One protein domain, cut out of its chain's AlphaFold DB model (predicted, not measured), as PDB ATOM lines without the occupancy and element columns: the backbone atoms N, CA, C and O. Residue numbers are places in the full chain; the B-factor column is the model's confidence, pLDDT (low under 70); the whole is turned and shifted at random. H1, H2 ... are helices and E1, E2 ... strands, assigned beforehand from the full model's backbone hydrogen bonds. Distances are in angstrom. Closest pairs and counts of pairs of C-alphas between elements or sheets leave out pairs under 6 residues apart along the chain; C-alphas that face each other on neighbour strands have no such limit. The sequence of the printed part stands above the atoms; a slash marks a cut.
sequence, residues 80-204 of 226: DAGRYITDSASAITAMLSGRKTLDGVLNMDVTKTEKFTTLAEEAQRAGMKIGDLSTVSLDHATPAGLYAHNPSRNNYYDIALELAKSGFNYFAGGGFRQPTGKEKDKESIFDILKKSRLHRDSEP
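Overview. This is residues 80 to 204 of the 226 residues of the protein "Alkaline phosphatase" of Candidatus Caldatribacterium californiense (UniProt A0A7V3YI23). A body mostly of loops, with little regular structure: short H3 lies near the middle between H1, which packs on it, and H4, side by side with H5; E1 and E2 form a small parallel sheet. The 125 printed residues, 44 in named elements, run H1 H2 E1 H3 H4 E2 H5, mostly helix. The whole is compact, radius of gyration of the C-alphas 14.2 A, spanning 40 by 38 by 27 A.

Arrangement. H1, residues 88 to 97, touches H3, residues 141 to 144; closest C-alphas Ala 89 and Ala 141, 4.9 A. H4, residues 156 to 165, touches H5, residues 189 to 195, at a shallow tilt of 16 degrees, the same way; closest C-alphas Ala 164 and Leu 193, 6.1 A. E1, residues 131 to 133, and E2, residues 170 to 172, are parallel; N 132 and O 170 are 2.9 A apart. In H1, H4 and H5 every O i to N i+4 pair is within hydrogen-bond range.

Along the chain. H1, 13.9 A long, begins at C-alpha 88 (96.349, 168.339, 199.320). H2 is residues 119 to 125. H5 ends at C-alpha 195 (115.752, 188.263, 211.680).

Size, cuts and confidence. The printed part has no cut. Links H1 to H2, H3 to H4 and E2 to H5 are long. Residues 197 to 204 have pLDDT under 70.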
ATOM      1  N   ASP A  80      91.267 167.487 190.667       96.38
ATOM      2  CA  ASP A  80      92.229 168.515 190.259       96.38
ATOM      3  C   ASP A  80      92.145 168.771 188.733       96.38
ATOM      4  O   ASP A  80      91.177 168.384 188.081       96.38
ATOM      5  N   ALA A  81      93.117 169.467 188.138       96.44
ATOM      6  CA  ALA A  81      93.110 169.728 186.696       96.44
ATOM      7  C   ALA A  81      93.448 168.503 185.814       96.44
ATOM      8  O   ALA A  81      93.234 168.569 184.605       96.44
ATOM      9  N   GLY A  82      93.989 167.413 186.369       94.06
ATOM     10  CA  GLY A  82      94.471 166.257 185.599       94.06
ATOM     11  C   GLY A  82      93.996 164.880 186.083       94.06
ATOM     12  O   GLY A  82      94.256 163.880 185.412       94.06
ATOM     13  N   ARG A  83      93.336 164.791 187.238       93.56
ATOM     14  CA  ARG A  83      92.996 163.567 187.970       93.56
ATOM     15  C   ARG A  83      91.710 163.741 188.775       93.56
ATOM     16  O   ARG A  83      91.405 164.788 189.339       93.56
ATOM     17  N   TYR A  84      90.973 162.639 188.901       94.31
ATOM     18  CA  TYR A  84      89.781 162.578 189.753       94.31
ATOM     19  C   TYR A  84      90.110 162.562 191.250       94.31
ATOM     20  O   TYR A  84      89.312 163.029 192.061       94.31
ATOM     21  N   ILE A  85      91.278 162.026 191.612       94.50
ATOM     22  CA  ILE A  85      91.768 161.950 192.988       94.50
ATOM     23  C   ILE A  85      92.867 163.001 193.129       94.50
ATOM     24  O   ILE A  85      93.934 162.847 192.547       94.50
ATOM     25  N   THR A  86      92.556 164.060 193.870       93.19
ATOM     26  CA  THR A  86      93.434 165.208 194.135       93.19
ATOM     27  C   THR A  86      94.399 164.922 195.280       93.19
ATOM     28  O   THR A  86      94.099 164.143 196.191       93.19
ATOM     29  N   ASP A  87      95.530 165.615 195.278       94.88
ATOM     30  CA  ASP A  87      96.383 165.783 196.444       94.88
ATOM     31  C   ASP A  87      96.049 167.052 197.259       94.88
ATOM     32  O   ASP A  87      95.348 167.960 196.814       94.88
ATOM     33  N   SER A  88      96.601 167.163 198.474       96.25
ATOM     34  CA  SER A  88      96.349 168.339 199.320       96.25
ATOM     35  C   SER A  88      96.788 169.672 198.685       96.25
ATOM     36  O   SER A  88      96.202 170.697 199.018       96.25
ATOM     37  N   ALA A  89      97.801 169.691 197.801       97.38
ATOM     38  CA  ALA A  89      98.331 170.924 197.202       97.38
ATOM     39  C   ALA A  89      97.387 171.513 196.147       97.38
ATOM     40  O   ALA A  89      97.066 172.704 196.184       97.38
ATOM     41  N   SER A  90      96.889 170.672 195.246       97.19
ATOM     42  CA  SER A  90      95.916 171.084 194.239       97.19
ATOM     43  C   SER A  90      94.557 171.424 194.867       97.19
ATOM     44  O   SER A  90      93.936 172.419 194.477       97.19
ATOM     45  N   ALA A  91      94.138 170.690 195.906       97.50
ATOM     46  CA  ALA A  91      92.922 170.982 196.663       97.50
ATOM     47  C   ALA A  91      92.972 172.345 197.374       97.50
ATOM     48  O   ALA A  91      92.056 173.154 197.201       97.50
ATOM     49  N   ILE A  92      94.036 172.635 198.137       97.56
ATOM     50  CA  ILE A  92      94.147 173.922 198.841       97.56
ATOM     51  C   ILE A  92      94.291 175.092 197.864       97.56
ATOM     52  O   ILE A  92      93.669 176.134 198.066       97.56
ATOM     53  N   THR A  93      95.023 174.892 196.762       98.19
ATOM     54  CA  THR A  93      95.140 175.890 195.691       98.19
ATOM     55  C   THR A  93      93.764 176.242 195.136       98.19
ATOM     56  O   THR A  93      93.433 177.420 195.009       98.19
ATOM     57  N   ALA A  94      92.921 175.242 194.866       97.75
ATOM     58  CA  ALA A  94      91.570 175.479 194.374       97.75
ATOM     59  C   ALA A  94      90.694 176.221 195.396       97.75
ATOM     60  O   ALA A  94      89.946 177.115 195.009       97.75
ATOM     61  N   MET A  95      90.802 175.889 196.686       96.94
ATOM     62  CA  MET A  95      90.029 176.549 197.745       96.94
ATOM     63  C   MET A  95      90.422 178.016 197.938       96.94
ATOM     64  O   MET A  95      89.552 178.850 198.174       96.94
ATOM     65  N   LEU A  96      91.716 178.336 197.847       97.44
ATOM     66  CA  LEU A  96      92.218 179.673 198.162       97.44
ATOM     67  C   LEU A  96      92.347 180.586 196.948       97.44
ATOM     68  O   LEU A  96      92.233 181.792 197.111       97.44
ATOM     69  N   SER A  97      92.561 180.056 195.745       97.31
ATOM     70  CA  SER A  97      92.656 180.870 194.522       97.31
ATOM     71  C   SER A  97      91.417 180.796 193.629       97.31
ATOM     72  O   SER A  97      91.303 181.552 192.665       97.31
ATOM     73  N   GLY A  98      90.511 179.848 193.884       97.00
ATOM     74  CA  GLY A  98      89.373 179.571 193.005       97.00
ATOM     75  C   GLY A  98      89.752 178.917 191.668       97.00
ATOM     76  O   GLY A  98      88.889 178.742 190.811       97.00
ATOM     77  N   ARG A  99      91.025 178.547 191.463       97.94
ATOM     78  CA  ARG A  99      91.542 177.979 190.209       97.94
ATOM     79  C   ARG A  99      92.087 176.569 190.428       97.94
ATOM     80  O   ARG A  99      92.793 176.298 191.397       97.94
ATOM     81  N   LYS A 100      91.767 175.655 189.509       97.75
ATOM     82  CA  LYS A 100      92.314 174.290 189.505       97.75
ATOM     83  C   LYS A 100      93.766 174.298 189.019       97.75
ATOM     84  O   LYS A 100      94.135 175.096 188.159       97.75
ATOM     85  N   THR A 101      94.562 173.378 189.551       98.06
ATOM     86  CA  THR A 101      95.942 173.105 189.128       98.06
ATOM     87  C   THR A 101      96.223 171.602 189.209       98.06
ATOM     88  O   THR A 101      95.307 170.828 189.482       98.06
ATOM     89  N   LEU A 102      97.456 171.191 188.925       97.94
ATOM     90  CA  LEU A 102      97.902 169.799 188.970       97.94
ATOM     91  C   LEU A 102      98.329 169.382 190.380       97.94
ATOM     92  O   LEU A 102      98.816 170.200 191.161       97.94
ATOM     93  N   ASP A 103      98.250 168.084 190.655       97.06
ATOM     94  CA  ASP A 103      98.805 167.475 191.856       97.06
ATOM     95  C   ASP A 103     100.225 167.957 192.172       97.06
ATOM     96  O   ASP A 103     101.136 167.965 191.335       97.06
ATOM     97  N   GLY A 104     100.423 168.322 193.433       97.38
ATOM     98  CA  GLY A 104     101.698 168.787 193.944       97.38
ATOM     99  C   GLY A 104     102.046 170.224 193.574       97.38
ATOM    100  O   GLY A 104     103.098 170.678 194.011       97.38
ATOM    101  N   VAL A 105     101.218 170.950 192.825       98.38
ATOM    102  CA  VAL A 105     101.436 172.370 192.514       98.38
ATOM    103  C   VAL A 105     100.721 173.244 193.546       98.38
ATOM    104  O   VAL A 105      99.576 172.981 193.905       98.38
ATOM    105  N   LEU A 106     101.401 174.286 194.031       98.50
ATOM    106  CA  LEU A 106     100.858 175.261 194.980       98.50
ATOM    107  C   LEU A 106     100.668 176.606 194.280       98.50
ATOM    108  O   LEU A 106     101.651 177.184 193.824       98.50
ATOM    109  N   ASN A 107      99.429 177.099 194.205       98.44
ATOM    110  CA  ASN A 107      99.056 178.439 193.722       98.44
ATOM    111  C   ASN A 107      99.717 178.869 192.407       98.44
ATOM    112  O   ASN A 107     100.111 180.028 192.243       98.44
ATOM    113  N   MET A 108      99.835 177.934 191.467       98.50
ATOM    114  CA  MET A 108     100.305 178.193 190.112       98.50
ATOM    115  C   MET A 108      99.426 177.480 189.096       98.50
ATOM    116  O   MET A 108      98.735 176.511 189.423       98.50
ATOM    117  N   ASP A 109      99.474 177.947 187.859       97.94
ATOM    118  CA  ASP A 109      98.765 177.332 186.748       97.94
ATOM    119  C   ASP A 109      99.328 175.957 186.360       97.94
ATOM    120  O   ASP A 109     100.373 175.515 186.840       97.94
ATOM    121  N   VAL A 110      98.621 175.262 185.467       97.31
ATOM    122  CA  VAL A 110      99.006 173.916 185.013       97.31
ATOM    123  C   VAL A 110     100.346 173.902 184.269       97.31
ATOM    124  O   VAL A 110     101.036 172.882 184.288       97.31
ATOM    125  N   THR A 111     100.746 175.023 183.653       97.06
ATOM    126  CA  THR A 111     102.064 175.179 183.016       97.06
ATOM    127  C   THR A 111     103.165 175.529 184.015       97.06
ATOM    128  O   THR A 111     104.344 175.408 183.685       97.06
ATOM    129  N   LYS A 112     102.796 175.885 185.256       97.19
ATOM    130  CA  LYS A 112     103.693 176.273 186.352       97.19
ATOM    131  C   LYS A 112     104.505 177.531 186.036       97.19
ATOM    132  O   LYS A 112     105.639 177.667 186.494       97.19
ATOM    133  N   THR A 113     103.933 178.445 185.260       96.69
ATOM    134  CA  THR A 113     104.569 179.711 184.871       96.69
ATOM    135  C   THR A 113     103.875 180.912 185.501       96.69
ATOM    136  O   THR A 113     104.541 181.869 185.896       96.69
ATOM    137  N   GLU A 114     102.559 180.837 185.686       97.44
ATOM    138  CA  GLU A 114     101.762 181.893 186.292       97.44
ATOM    139  C   GLU A 114     101.432 181.566 187.744       97.44
ATOM    140  O   GLU A 114     101.022 180.454 188.078       97.44
ATOM    141  N   LYS A 115     101.566 182.570 188.612       98.25
ATOM    142  CA  LYS A 115     101.153 182.489 190.013       98.25
ATOM    143  C   LYS A 115      99.713 182.958 190.154       98.25
ATOM    144  O   LYS A 115      99.332 183.996 189.619       98.25
ATOM    145  N   PHE A 116      98.917 182.208 190.897       98.31
ATOM    146  CA  PHE A 116      97.566 182.607 191.261       98.31
ATOM    147  C   PHE A 116      97.611 183.476 192.501       98.31
ATOM    148  O   PHE A 116      98.262 183.092 193.462       98.31
ATOM    149  N   THR A 117      96.884 184.589 192.515       97.81
ATOM    150  CA  THR A 117      96.651 185.308 193.767       97.81
ATOM    151  C   THR A 117      95.703 184.505 194.651       97.81
ATOM    152  O   THR A 117      94.656 184.037 194.200       97.81
ATOM    153  N   THR A 118      96.082 184.335 195.909       97.44
ATOM    154  CA  THR A 118      95.282 183.656 196.924       97.44
ATOM    155  C   THR A 118      94.337 184.628 197.629       97.44
ATOM    156  O   THR A 118      94.602 185.822 197.762       97.44
ATOM    157  N   LEU A 119      93.253 184.093 198.186       96.38
ATOM    158  CA  LEU A 119      92.331 184.819 199.053       96.38
ATOM    159  C   LEU A 119      93.050 185.431 200.265       96.38
ATOM    160  O   LEU A 119      92.649 186.490 200.739       96.38
ATOM    161  N   ALA A 120      94.110 184.787 200.762       96.56
ATOM    162  CA  ALA A 120      94.909 185.296 201.872       96.56
ATOM    163  C   ALA A 120      95.694 186.557 201.487       96.56
ATOM    164  O   ALA A 120      95.702 187.523 202.247       96.56
ATOM    165  N   GLU A 121      96.297 186.579 200.298       97.12
ATOM    166  CA  GLU A 121      96.961 187.770 199.761       97.12
ATOM    167  C   GLU A 121      95.960 188.902 199.504       97.12
ATOM    168  O   GLU A 121      96.221 190.043 199.881       97.12
ATOM    169  N   GLU A 122      94.787 188.601 198.935       96.75
ATOM    170  CA  GLU A 122      93.726 189.604 198.758       96.75
ATOM    171  C   GLU A 122      93.258 190.180 200.098       96.75
ATOM    172  O   GLU A 122      93.150 191.397 200.262       96.75
ATOM    173  N   ALA A 123      93.037 189.319 201.092       96.00
ATOM    174  CA  ALA A 123      92.646 189.737 202.430       96.00
ATOM    175  C   ALA A 123      93.743 190.579 203.107       96.00
ATOM    176  O   ALA A 123      93.435 191.593 203.737       96.00
ATOM    177  N   GLN A 124      95.022 190.228 202.935       95.69
ATOM    178  CA  GLN A 124      96.146 191.032 203.422       95.69
ATOM    179  C   GLN A 124      96.180 192.412 202.746       95.69
ATOM    180  O   GLN A 124      96.337 193.421 203.438       95.69
ATOM    181  N   ARG A 125      95.977 192.486 201.419       96.38
ATOM    182  CA  ARG A 125      95.878 193.758 200.674       96.38
ATOM    183  C   ARG A 125      94.706 194.616 201.141       96.38
ATOM    184  O   ARG A 125      94.830 195.835 201.192       96.38
ATOM    185  N   ALA A 126      93.606 193.987 201.548       95.56
ATOM    186  CA  ALA A 126      92.460 194.649 202.163       95.56
ATOM    187  C   ALA A 126      92.692 195.062 203.637       95.56
ATOM    188  O   ALA A 126      91.777 195.563 204.291       95.56
ATOM    189  N   GLY A 127      93.896 194.859 204.185       94.88
ATOM    190  CA  GLY A 127      94.253 195.228 205.557       94.88
ATOM    191  C   GLY A 127      93.794 194.230 206.624       94.88
ATOM    192  O   GLY A 127      93.868 194.529 207.820       94.88
ATOM    193  N   MET A 128      93.322 193.045 206.229       95.62
ATOM    194  CA  MET A 128      92.970 191.981 207.164       95.62
ATOM    195  C   MET A 128      94.228 191.292 207.693       95.62
ATOM    196  O   MET A 128      95.260 191.212 207.026       95.62
ATOM    197  N   LYS A 129      94.137 190.762 208.917       95.88
ATOM    198  CA  LYS A 129      95.215 189.957 209.491       95.88
ATOM    199  C   LYS A 129      95.085 188.509 209.047       95.88
ATOM    200  O   LYS A 129      94.005 187.936 209.164       95.88
ATOM    201  N   ILE A 130      96.198 187.923 208.626       97.19
ATOM    202  CA  ILE A 130      96.273 186.539 208.157       97.19
ATOM    203  C   ILE A 130      96.985 185.679 209.194       97.19
ATOM    204  O   ILE A 130      98.020 186.075 209.740       97.19
ATOM    205  N   GLY A 131      96.416 184.508 209.469       96.06
ATOM    206  CA  GLY A 131      96.991 183.515 210.363       96.06
ATOM    207  C   GLY A 131      96.900 182.117 209.769       96.06
ATOM    208  O   GLY A 131      95.860 181.753 209.226       96.06
ATOM    209  N   ASP A 132      97.972 181.346 209.923       96.38
ATOM    210  CA  ASP A 132      98.052 179.938 209.546       96.38
ATOM    211  C   ASP A 132      98.320 179.083 210.789       96.38
ATOM    212  O   ASP A 132      99.232 179.359 211.581       96.38
ATOM    213  N   LEU A 133      97.497 178.059 210.982       96.19
ATOM    214  CA  LEU A 133      97.590 177.144 212.107       96.19
ATOM    215  C   LEU A 133      97.443 175.716 211.597       96.19
ATOM    216  O   LEU A 133      96.412 175.349 211.039       96.19
ATOM    217  N   SER A 134      98.449 174.893 211.865       95.62
ATOM    218  CA  SER A 134      98.460 173.502 211.439       95.62
ATOM    219  C   SER A 134      98.995 172.580 212.524       95.62
ATOM    220  O   SER A 134      99.818 172.971 213.344       95.62
ATOM    221  N   THR A 135      98.550 171.328 212.534       94.62
ATOM    222  CA  THR A 135      99.162 170.277 213.360       94.62
ATOM    223  C   THR A 135     100.368 169.634 212.678       94.62
ATOM    224  O   THR A 135     101.145 168.951 213.341       94.62
ATOM    225  N   VAL A 136     100.537 169.843 211.368       94.38
ATOM    226  CA  VAL A 136     101.689 169.361 210.591       94.38
ATOM    227  C   VAL A 136     102.741 170.461 210.433       94.38
ATOM    228  O   VAL A 136     102.597 171.559 210.976       94.38
ATOM    229  N   SER A 137     103.838 170.164 209.731       94.56
ATOM    230  CA  SER A 137     104.852 171.170 209.420       94.56
ATOM    231  C   SER A 137     104.277 172.269 208.519       94.56
ATOM    232  O   SER A 137     103.441 172.008 207.654       94.56
ATOM    233  N   LEU A 138     104.723 173.509 208.726       96.06
ATOM    234  CA  LEU A 138     104.209 174.684 208.015       96.06
ATOM    235  C   LEU A 138     104.560 174.672 206.525       96.06
ATOM    236  O   LEU A 138     103.856 175.286 205.735       96.06
ATOM    237  N   ASP A 139     105.611 173.949 206.139       95.94
ATOM    238  CA  ASP A 139     106.021 173.710 204.751       95.94
ATOM    239  C   ASP A 139     105.308 172.512 204.096       95.94
ATOM    240  O   ASP A 139     105.627 172.143 202.967       95.94
ATOM    241  N   HIS A 140     104.339 171.888 204.775       96.62
ATOM    242  CA  HIS A 140     103.451 170.912 204.149       96.62
ATOM    243  C   HIS A 140     102.409 171.604 203.256       96.62
ATOM    244  O   HIS A 140     102.093 172.772 203.449       96.62
ATOM    245  N   ALA A 141     101.830 170.883 202.293       95.94
ATOM    246  CA  ALA A 141     101.001 171.488 201.247       95.94
ATOM    247  C   ALA A 141      99.815 172.318 201.758       95.94
ATOM    248  O   ALA A 141      99.627 173.434 201.296       95.94
ATOM    249  N   THR A 142      99.027 171.789 202.694       96.75
ATOM    250  CA  THR A 142      97.811 172.455 203.189       96.75
ATOM    251  C   THR A 142      98.099 173.813 203.849       96.75
ATOM    252  O   THR A 142      97.480 174.783 203.427       96.75
ATOM    253  N   PRO A 143      99.040 173.947 204.809       97.31
ATOM    254  CA  PRO A 143      99.442 175.276 205.290       97.31
ATOM    255  C   PRO A 143     100.157 176.102 204.204       97.31
ATOM    256  O   PRO A 143      99.838 177.271 203.998       97.31
ATOM    257  N   ALA A 144     101.053 175.486 203.421       97.62
ATOM    258  CA  ALA A 144     101.799 176.174 202.364       97.62
ATOM    259  C   ALA A 144     100.912 176.830 201.298       97.62
ATOM    260  O   ALA A 144     101.259 177.890 200.786       97.62
ATOM    261  N   GLY A 145      99.748 176.251 200.999       97.31
ATOM    262  CA  GLY A 145      98.776 176.826 200.072       97.31
ATOM    263  C   GLY A 145      98.272 178.209 200.476       97.31
ATOM    264  O   GLY A 145      97.770 178.933 199.623       97.31
ATOM    265  N   LEU A 146      98.421 178.614 201.739       97.00
ATOM    266  CA  LEU A 146      98.049 179.957 202.169       97.00
ATOM    267  C   LEU A 146      99.011 181.028 201.647       97.00
ATOM    268  O   LEU A 146      98.573 182.146 201.397       97.00
ATOM    269  N   TYR A 147     100.302 180.708 201.507       96.44
ATOM    270  CA  TYR A 147     101.360 181.714 201.345       96.44
ATOM    271  C   TYR A 147     102.376 181.436 200.226       96.44
ATOM    272  O   TYR A 147     103.126 182.341 199.869       96.44
ATOM    273  N   ALA A 148     102.479 180.203 199.723       98.06
ATOM    274  CA  ALA A 148     103.521 179.795 198.783       98.06
ATOM    275  C   ALA A 148     102.983 179.607 197.361       98.06
ATOM    276  O   ALA A 148     101.866 179.128 197.160       98.06
ATOM    277  N   HIS A 149     103.826 179.906 196.376       98.44
ATOM    278  CA  HIS A 149     103.579 179.697 194.953       98.44
ATOM    279  C   HIS A 149     104.738 178.900 194.369       98.44
ATOM    280  O   HIS A 149     105.794 179.453 194.043       98.44
ATOM    281  N   ASN A 150     104.542 177.589 194.239       98.19
ATOM    282  CA  ASN A 150     105.632 176.679 193.938       98.19
ATOM    283  C   ASN A 150     105.218 175.568 192.955       98.19
ATOM    284  O   ASN A 150     104.167 174.947 193.143       98.19
ATOM    285  N   PRO A 151     106.057 175.237 191.949       97.75
ATOM    286  CA  PRO A 151     105.785 174.150 191.005       97.75
ATOM    287  C   PRO A 151     105.764 172.758 191.651       97.75
ATOM    288  O   PRO A 151     105.350 171.795 190.999       97.75
ATOM    289  N   SER A 152     106.266 172.622 192.886       97.50
ATOM    290  CA  SER A 152     106.238 171.369 193.633       97.50
ATOM    291  C   SER A 152     106.130 171.583 195.144       97.50
ATOM    292  O   SER A 152     106.997 172.195 195.763       97.50
ATOM    293  N   ARG A 153     105.153 170.925 195.776       96.62
ATOM    294  CA  ARG A 153     104.984 170.823 197.237       96.62
ATOM    295  C   ARG A 153     106.173 170.177 197.956       96.62
ATOM    296  O   ARG A 153     106.235 170.207 199.176       96.62
ATOM    297  N   ASN A 154     107.093 169.561 197.213       96.75
ATOM    298  CA  ASN A 154     108.300 168.945 197.758       96.75
ATOM    299  C   ASN A 154     109.491 169.913 197.836       96.75
ATOM    300  O   ASN A 154     110.547 169.534 198.346       96.75
ATOM    301  N   ASN A 155     109.342 171.155 197.370       96.69
ATOM    302  CA  ASN A 155     110.357 172.201 197.502       96.69
ATOM    303  C   ASN A 155     110.286 172.856 198.892       96.69
ATOM    304  O   ASN A 155     110.159 174.070 199.019       96.69
ATOM    305  N   TYR A 156     110.363 172.031 199.942       96.50
ATOM    306  CA  TYR A 156     110.107 172.410 201.337       96.50
ATOM    307  C   TYR A 156     110.889 173.645 201.798       96.50
ATOM    308  O   TYR A 156     110.322 174.533 202.425       96.50
ATOM    309  N   TYR A 157     112.177 173.734 201.456       95.88
ATOM    310  CA  TYR A 157     112.993 174.884 201.845       95.88
ATOM    311  C   TYR A 157     112.563 176.176 201.141       95.88
ATOM    312  O   TYR A 157     112.478 177.219 201.783       95.88
ATOM    313  N   ASP A 158     112.251 176.118 199.845       96.31
ATOM    314  CA  ASP A 158     111.812 177.299 199.096       96.31
ATOM    315  C   ASP A 158     110.434 177.763 199.581       96.31
ATOM    316  O   ASP A 158     110.239 178.951 199.821       96.31
ATOM    317  N   ILE A 159     109.528 176.819 199.849       97.50
ATOM    318  CA  ILE A 159     108.238 177.081 200.497       97.50
ATOM    319  C   ILE A 159     108.462 177.787 201.841       97.50
ATOM    320  O   ILE A 159     107.891 178.838 202.107       97.50
ATOM    321  N   ALA A 160     109.357 177.280 202.681       95.44
ATOM    322  CA  ALA A 160     109.643 177.893 203.970       95.44
ATOM    323  C   ALA A 160     110.259 179.308 203.856       95.44
ATOM    324  O   ALA A 160     110.003 180.169 204.703       95.44
ATOM    325  N   LEU A 161     111.023 179.592 202.793       95.06
ATOM    326  CA  LEU A 161     111.466 180.953 202.476       95.06
ATOM    327  C   LEU A 161     110.300 181.861 202.067       95.06
ATOM    328  O   LEU A 161     110.295 183.038 202.430       95.06
ATOM    329  N   GLU A 162     109.325 181.347 201.319       96.38
ATOM    330  CA  GLU A 162     108.109 182.085 200.959       96.38
ATOM    331  C   GLU A 162     107.275 182.424 202.202       96.38
ATOM    332  O   GLU A 162     106.830 183.564 202.330       96.38
ATOM    333  N   LEU A 163     107.186 181.516 203.185       95.38
ATOM    334  CA  LEU A 163     106.560 181.804 204.484       95.38
ATOM    335  C   LEU A 163     107.172 183.051 205.123       95.38
ATOM    336  O   LEU A 163     106.454 183.980 205.497       95.38
ATOM    337  N   ALA A 164     108.504 183.099 205.214       92.94
ATOM    338  CA  ALA A 164     109.219 184.221 205.817       92.94
ATOM    339  C   ALA A 164     109.015 185.546 205.055       92.94
ATOM    340  O   ALA A 164     109.090 186.616 205.660       92.94
ATOM    341  N   LYS A 165     108.749 185.479 203.744       93.69
ATOM    342  CA  LYS A 165     108.533 186.638 202.864       93.69
ATOM    343  C   LYS A 165     107.070 187.087 202.778       93.69
ATOM    344  O   LYS A 165     106.838 188.232 202.411       93.69
ATOM    345  N   SER A 166     106.112 186.230 203.138       93.94
ATOM    346  CA  SER A 166     104.665 186.483 203.007       93.94
ATOM    347  C   SER A 166     104.172 187.749 203.721       93.94
ATOM    348  O   SER A 166     103.188 188.368 203.325       93.94
ATOM    349  N   GLY A 167     104.824 188.137 204.822       91.19
ATOM    350  CA  GLY A 167     104.364 189.242 205.665       91.19
ATOM    351  C   GLY A 167     103.054 188.953 206.414       91.19
ATOM    352  O   GLY A 167     102.435 189.886 206.931       91.19
ATOM    353  N   PHE A 168     102.610 187.693 206.478       93.81
ATOM    354  CA  PHE A 168     101.430 187.310 207.259       93.81
ATOM    355  C   PHE A 168     101.701 187.400 208.762       93.81
ATOM    356  O   PHE A 168     102.842 187.393 209.228       93.81
ATOM    357  N   ASN A 169     100.630 187.542 209.544       94.06
ATOM    358  CA  ASN A 169     100.735 188.002 210.925       94.06
ATOM    359  C   ASN A 169     101.050 186.887 211.918       94.06
ATOM    360  O   ASN A 169     101.603 187.172 212.981       94.06
ATOM    361  N   TYR A 170     100.643 185.653 211.625       93.88
ATOM    362  CA  TYR A 170     100.752 184.561 212.581       93.88
ATOM    363  C   TYR A 170     100.914 183.211 211.890       93.88
ATOM    364  O   TYR A 170     100.148 182.876 210.994       93.88
ATOM    365  N   PHE A 171     101.875 182.423 212.366       93.75
ATOM    366  CA  PHE A 171     102.094 181.047 211.941       93.75
ATOM    367  C   PHE A 171     102.306 180.175 213.171       93.75
ATOM    368  O   PHE A 171     103.107 180.519 214.045       93.75
ATOM    369  N   ALA A 172     101.632 179.034 213.232       93.38
ATOM    370  CA  ALA A 172     101.882 178.034 214.257       93.38
ATOM    371  C   ALA A 172     101.676 176.621 213.708       93.38
ATOM    372  O   ALA A 172     100.655 176.313 213.103       93.38
ATOM    373  N   GLY A 173     102.650 175.746 213.952       90.81
ATOM    374  CA  GLY A 173     102.537 174.338 213.597       90.81
ATOM    375  C   GLY A 173     103.746 173.510 213.994       90.81
ATOM    376  O   GLY A 173     104.554 173.939 214.819       90.81
ATOM    377  N   GLY A 174     103.877 172.323 213.405       89.31
ATOM    378  CA  GLY A 174     104.884 171.310 213.745       89.31
ATOM    379  C   GLY A 174     106.328 171.642 213.343       89.31
ATOM    380  O   GLY A 174     107.161 170.744 213.276       89.31
ATOM    381  N   GLY A 175     106.641 172.908 213.050       91.88
ATOM    382  CA  GLY A 175     107.944 173.348 212.551       91.88
ATOM    383  C   GLY A 175     108.061 173.249 211.028       91.88
ATOM    384  O   GLY A 175     107.095 173.513 210.316       91.88
ATOM    385  N   PHE A 176     109.248 172.883 210.544       93.25
ATOM    386  CA  PHE A 176     109.574 172.756 209.121       93.25
ATOM    387  C   PHE A 176     110.188 171.384 208.863       93.25
ATOM    388  O   PHE A 176     111.075 170.961 209.608       93.25
ATOM    389  N   ARG A 177     109.734 170.701 207.811       92.06
ATOM    390  CA  ARG A 177     110.281 169.414 207.375       92.06
ATOM    391  C   ARG A 177     111.704 169.571 206.853       92.06
ATOM    392  O   ARG A 177     112.538 168.707 207.113       92.06
ATOM    393  N   GLN A 178     111.984 170.664 206.146       91.12
ATOM    394  CA  GLN A 178     113.323 170.965 205.645       91.12
ATOM    395  C   GLN A 178     113.761 172.378 206.066       91.12
ATOM    396  O   GLN A 178     113.684 173.320 205.280       91.12
ATOM    397  N   PRO A 179     114.229 172.552 207.315       90.81
ATOM    398  CA  PRO A 179     114.599 173.866 207.837       90.81
ATOM    399  C   PRO A 179     115.881 174.438 207.212       90.81
ATOM    400  O   PRO A 179     116.179 175.602 207.438       90.81
ATOM    401  N   THR A 180     116.642 173.653 206.449       92.94
ATOM    402  CA  THR A 180     117.859 174.066 205.726       92.94
ATOM    403  C   THR A 180     117.783 173.628 204.262       92.94
ATOM    404  O   THR A 180     116.849 172.933 203.854       92.94
ATOM    405  N   GLY A 181     118.791 173.974 203.456       87.50
ATOM    406  CA  GLY A 181     118.983 173.346 202.144       87.50
ATOM    407  C   GLY A 181     119.070 171.816 202.252       87.50
ATOM    408  O   GLY A 181     119.314 171.284 203.341       87.50
ATOM    409  N   LYS A 182     118.839 171.102 201.139       85.69
ATOM    410  CA  LYS A 182     118.841 169.622 201.113       85.69
ATOM    411  C   LYS A 182     120.171 169.053 201.611       85.69
ATOM    412  O   LYS A 182     120.172 168.110 202.394       85.69
ATOM    413  N   GLU A 183     121.266 169.718 201.255       88.19
ATOM    414  CA  GLU A 183     122.632 169.375 201.658       88.19
ATOM    415  C   GLU A 183     123.066 170.079 202.957       88.19
ATOM    416  O   GLU A 183     124.237 170.055 203.321       88.19
ATOM    417  N   LYS A 184     122.132 170.730 203.670       87.12
ATOM    418  CA  LYS A 184     122.396 171.579 204.853       87.12
ATOM    419  C   LYS A 184     123.383 172.725 204.582       87.12
ATOM    420  O   LYS A 184     124.012 173.247 205.495       87.12
ATOM    421  N   ASP A 185     123.464 173.126 203.325       88.75
ATOM    422  CA  ASP A 185     124.334 174.157 202.765       88.75
ATOM    423  C   ASP A 185     123.775 175.576 202.941       88.75
ATOM    424  O   ASP A 185     124.515 176.558 202.904       88.75
ATOM    425  N   LYS A 186     122.457 175.692 203.136       92.19
ATOM    426  CA  LYS A 186     121.760 176.978 203.255       92.19
ATOM    427  C   LYS A 186     121.428 177.335 204.699       92.19
ATOM    428  O   LYS A 186     121.203 176.458 205.534       92.19
ATOM    429  N   GLU A 187     121.313 178.639 204.946       91.88
ATOM    430  CA  GLU A 187     120.903 179.197 206.236       91.88
ATOM    431  C   GLU A 187     119.577 178.593 206.718       91.88
ATOM    432  O   GLU A 187     118.651 178.355 205.937       91.88
ATOM    433  N   SER A 188     119.482 178.357 208.026       93.38
ATOM    434  CA  SER A 188     118.277 177.816 208.635       93.38
ATOM    435  C   SER A 188     117.117 178.803 208.549       93.38
ATOM    436  O   SER A 188     117.243 179.970 208.923       93.38
ATOM    437  N   ILE A 189     115.937 178.313 208.170       92.31
ATOM    438  CA  ILE A 189     114.692 179.089 208.181       92.31
ATOM    439  C   ILE A 189     114.415 179.669 209.567       92.31
ATOM    440  O   ILE A 189     113.914 180.783 209.684       92.31
ATOM    441  N   PHE A 190     114.789 178.963 210.636       90.25
ATOM    442  CA  PHE A 190     114.619 179.483 211.990       90.25
ATOM    443  C   PHE A 190     115.447 180.743 212.246       90.25
ATOM    444  O   PHE A 190     114.992 181.619 212.978       90.25
ATOM    445  N   ASP A 191     116.635 180.848 211.659       90.69
ATOM    446  CA  ASP A 191     117.488 182.025 211.818       90.69
ATOM    447  C   ASP A 191     117.013 183.174 210.927       90.69
ATOM    448  O   ASP A 191     116.958 184.318 211.381       90.69
ATOM    449  N   ILE A 192     116.523 182.863 209.725       89.81
ATOM    450  CA  ILE A 192     115.847 183.828 208.850       89.81
ATOM    451  C   ILE A 192     114.609 184.420 209.545       89.81
ATOM    452  O   ILE A 192     114.417 185.634 209.544       89.81
ATOM    453  N   LEU A 193     113.791 183.588 210.195       87.69
ATOM    454  CA  LEU A 193     112.601 184.043 210.919       87.69
ATOM    455  C   LEU A 193     112.939 184.883 212.155       87.69
ATOM    456  O   LEU A 193     112.229 185.839 212.428       87.69
ATOM    457  N   LYS A 194     114.032 184.598 212.877       84.81
ATOM    458  CA  LYS A 194     114.482 185.466 213.989       84.81
ATOM    459  C   LYS A 194     114.863 186.869 213.518       84.81
ATOM    460  O   LYS A 194     114.700 187.824 214.270       84.81
ATOM    461  N   LYS A 195     115.414 186.977 212.307       82.25
ATOM    462  CA  LYS A 195     115.752 188.263 211.680       82.25
ATOM    463  C   LYS A 195     114.508 188.991 211.164       82.25
ATOM    464  O   LYS A 195     114.556 190.200 210.952       82.25
ATOM    465  N   SER A 196     113.408 188.273 210.940       75.25
ATOM    466  CA  SER A 196     112.139 188.858 210.516       75.25
ATOM    467  C   SER A 196     111.345 189.389 211.717       75.25
ATOM    468  O   SER A 196     111.655 189.124 212.878       75.25
ATOM    469  N   ARG A 197     110.284 190.164 211.456       66.56
ATOM    470  CA  ARG A 197     109.387 190.669 212.517       66.56
ATOM    471  C   ARG A 197     108.527 189.565 213.153       66.56
ATOM    472  O   ARG A 197     107.727 189.864 214.038       66.56
ATOM    473  N   LEU A 198     108.646 188.317 212.698       64.81
ATOM    474  CA  LEU A 198     107.849 187.200 213.184       64.81
ATOM    475  C   LEU A 198     108.444 186.667 214.497       64.81
ATOM    476  O   LEU A 198     109.523 186.077 214.525       64.81
ATOM    477  N   HIS A 199     107.751 186.885 215.614       59.56
ATOM    478  CA  HIS A 199     108.184 186.366 216.912       59.56
ATOM    479  C   HIS A 199     107.901 184.867 217.033       59.56
ATOM    480  O   HIS A 199     106.796 184.399 216.762       59.56
ATOM    481  N   ARG A 200     108.918 184.108 217.453       59.59
ATOM    482  CA  ARG A 200     108.836 182.659 217.649       59.59
ATOM    483  C   ARG A 200     108.475 182.329 219.095       59.59
ATOM    484  O   ARG A 200     109.283 182.561 219.989       59.59
ATOM    485  N   ASP A 201     107.356 181.635 219.276       59.44
ATOM    486  CA  ASP A 201     106.985 180.997 220.540       59.44
ATOM    487  C   ASP A 201     107.023 179.471 220.385       59.44
ATOM    488  O   ASP A 201     106.073 178.848 219.921       59.44
ATOM    489  N   SER A 202     108.148 178.845 220.739       47.38
ATOM    490  CA  SER A 202     108.362 177.400 220.552       47.38
ATOM    491  C   SER A 202     107.969 176.523 221.746       47.38
ATOM    492  O   SER A 202     108.169 175.315 221.686       47.38
ATOM    493  N   GLU A 203     107.433 177.092 222.831       45.44
ATOM    494  CA  GLU A 203     107.068 176.324 224.029       45.44
ATOM    495  C   GLU A 203     105.558 176.328 224.318       45.44
ATOM    496  O   GLU A 203     104.984 177.396 224.571       45.44
ATOM    497  N   PRO A 204     104.919 175.145 224.444       49.06
ATOM    498  CA  PRO A 204     103.522 175.021 224.876       49.06
ATOM    499  C   PRO A 204     103.230 175.717 226.219       49.06
ATOM    500  O   PRO A 204     102.130 176.225 226.449       49.06
TER     501      PRO A 204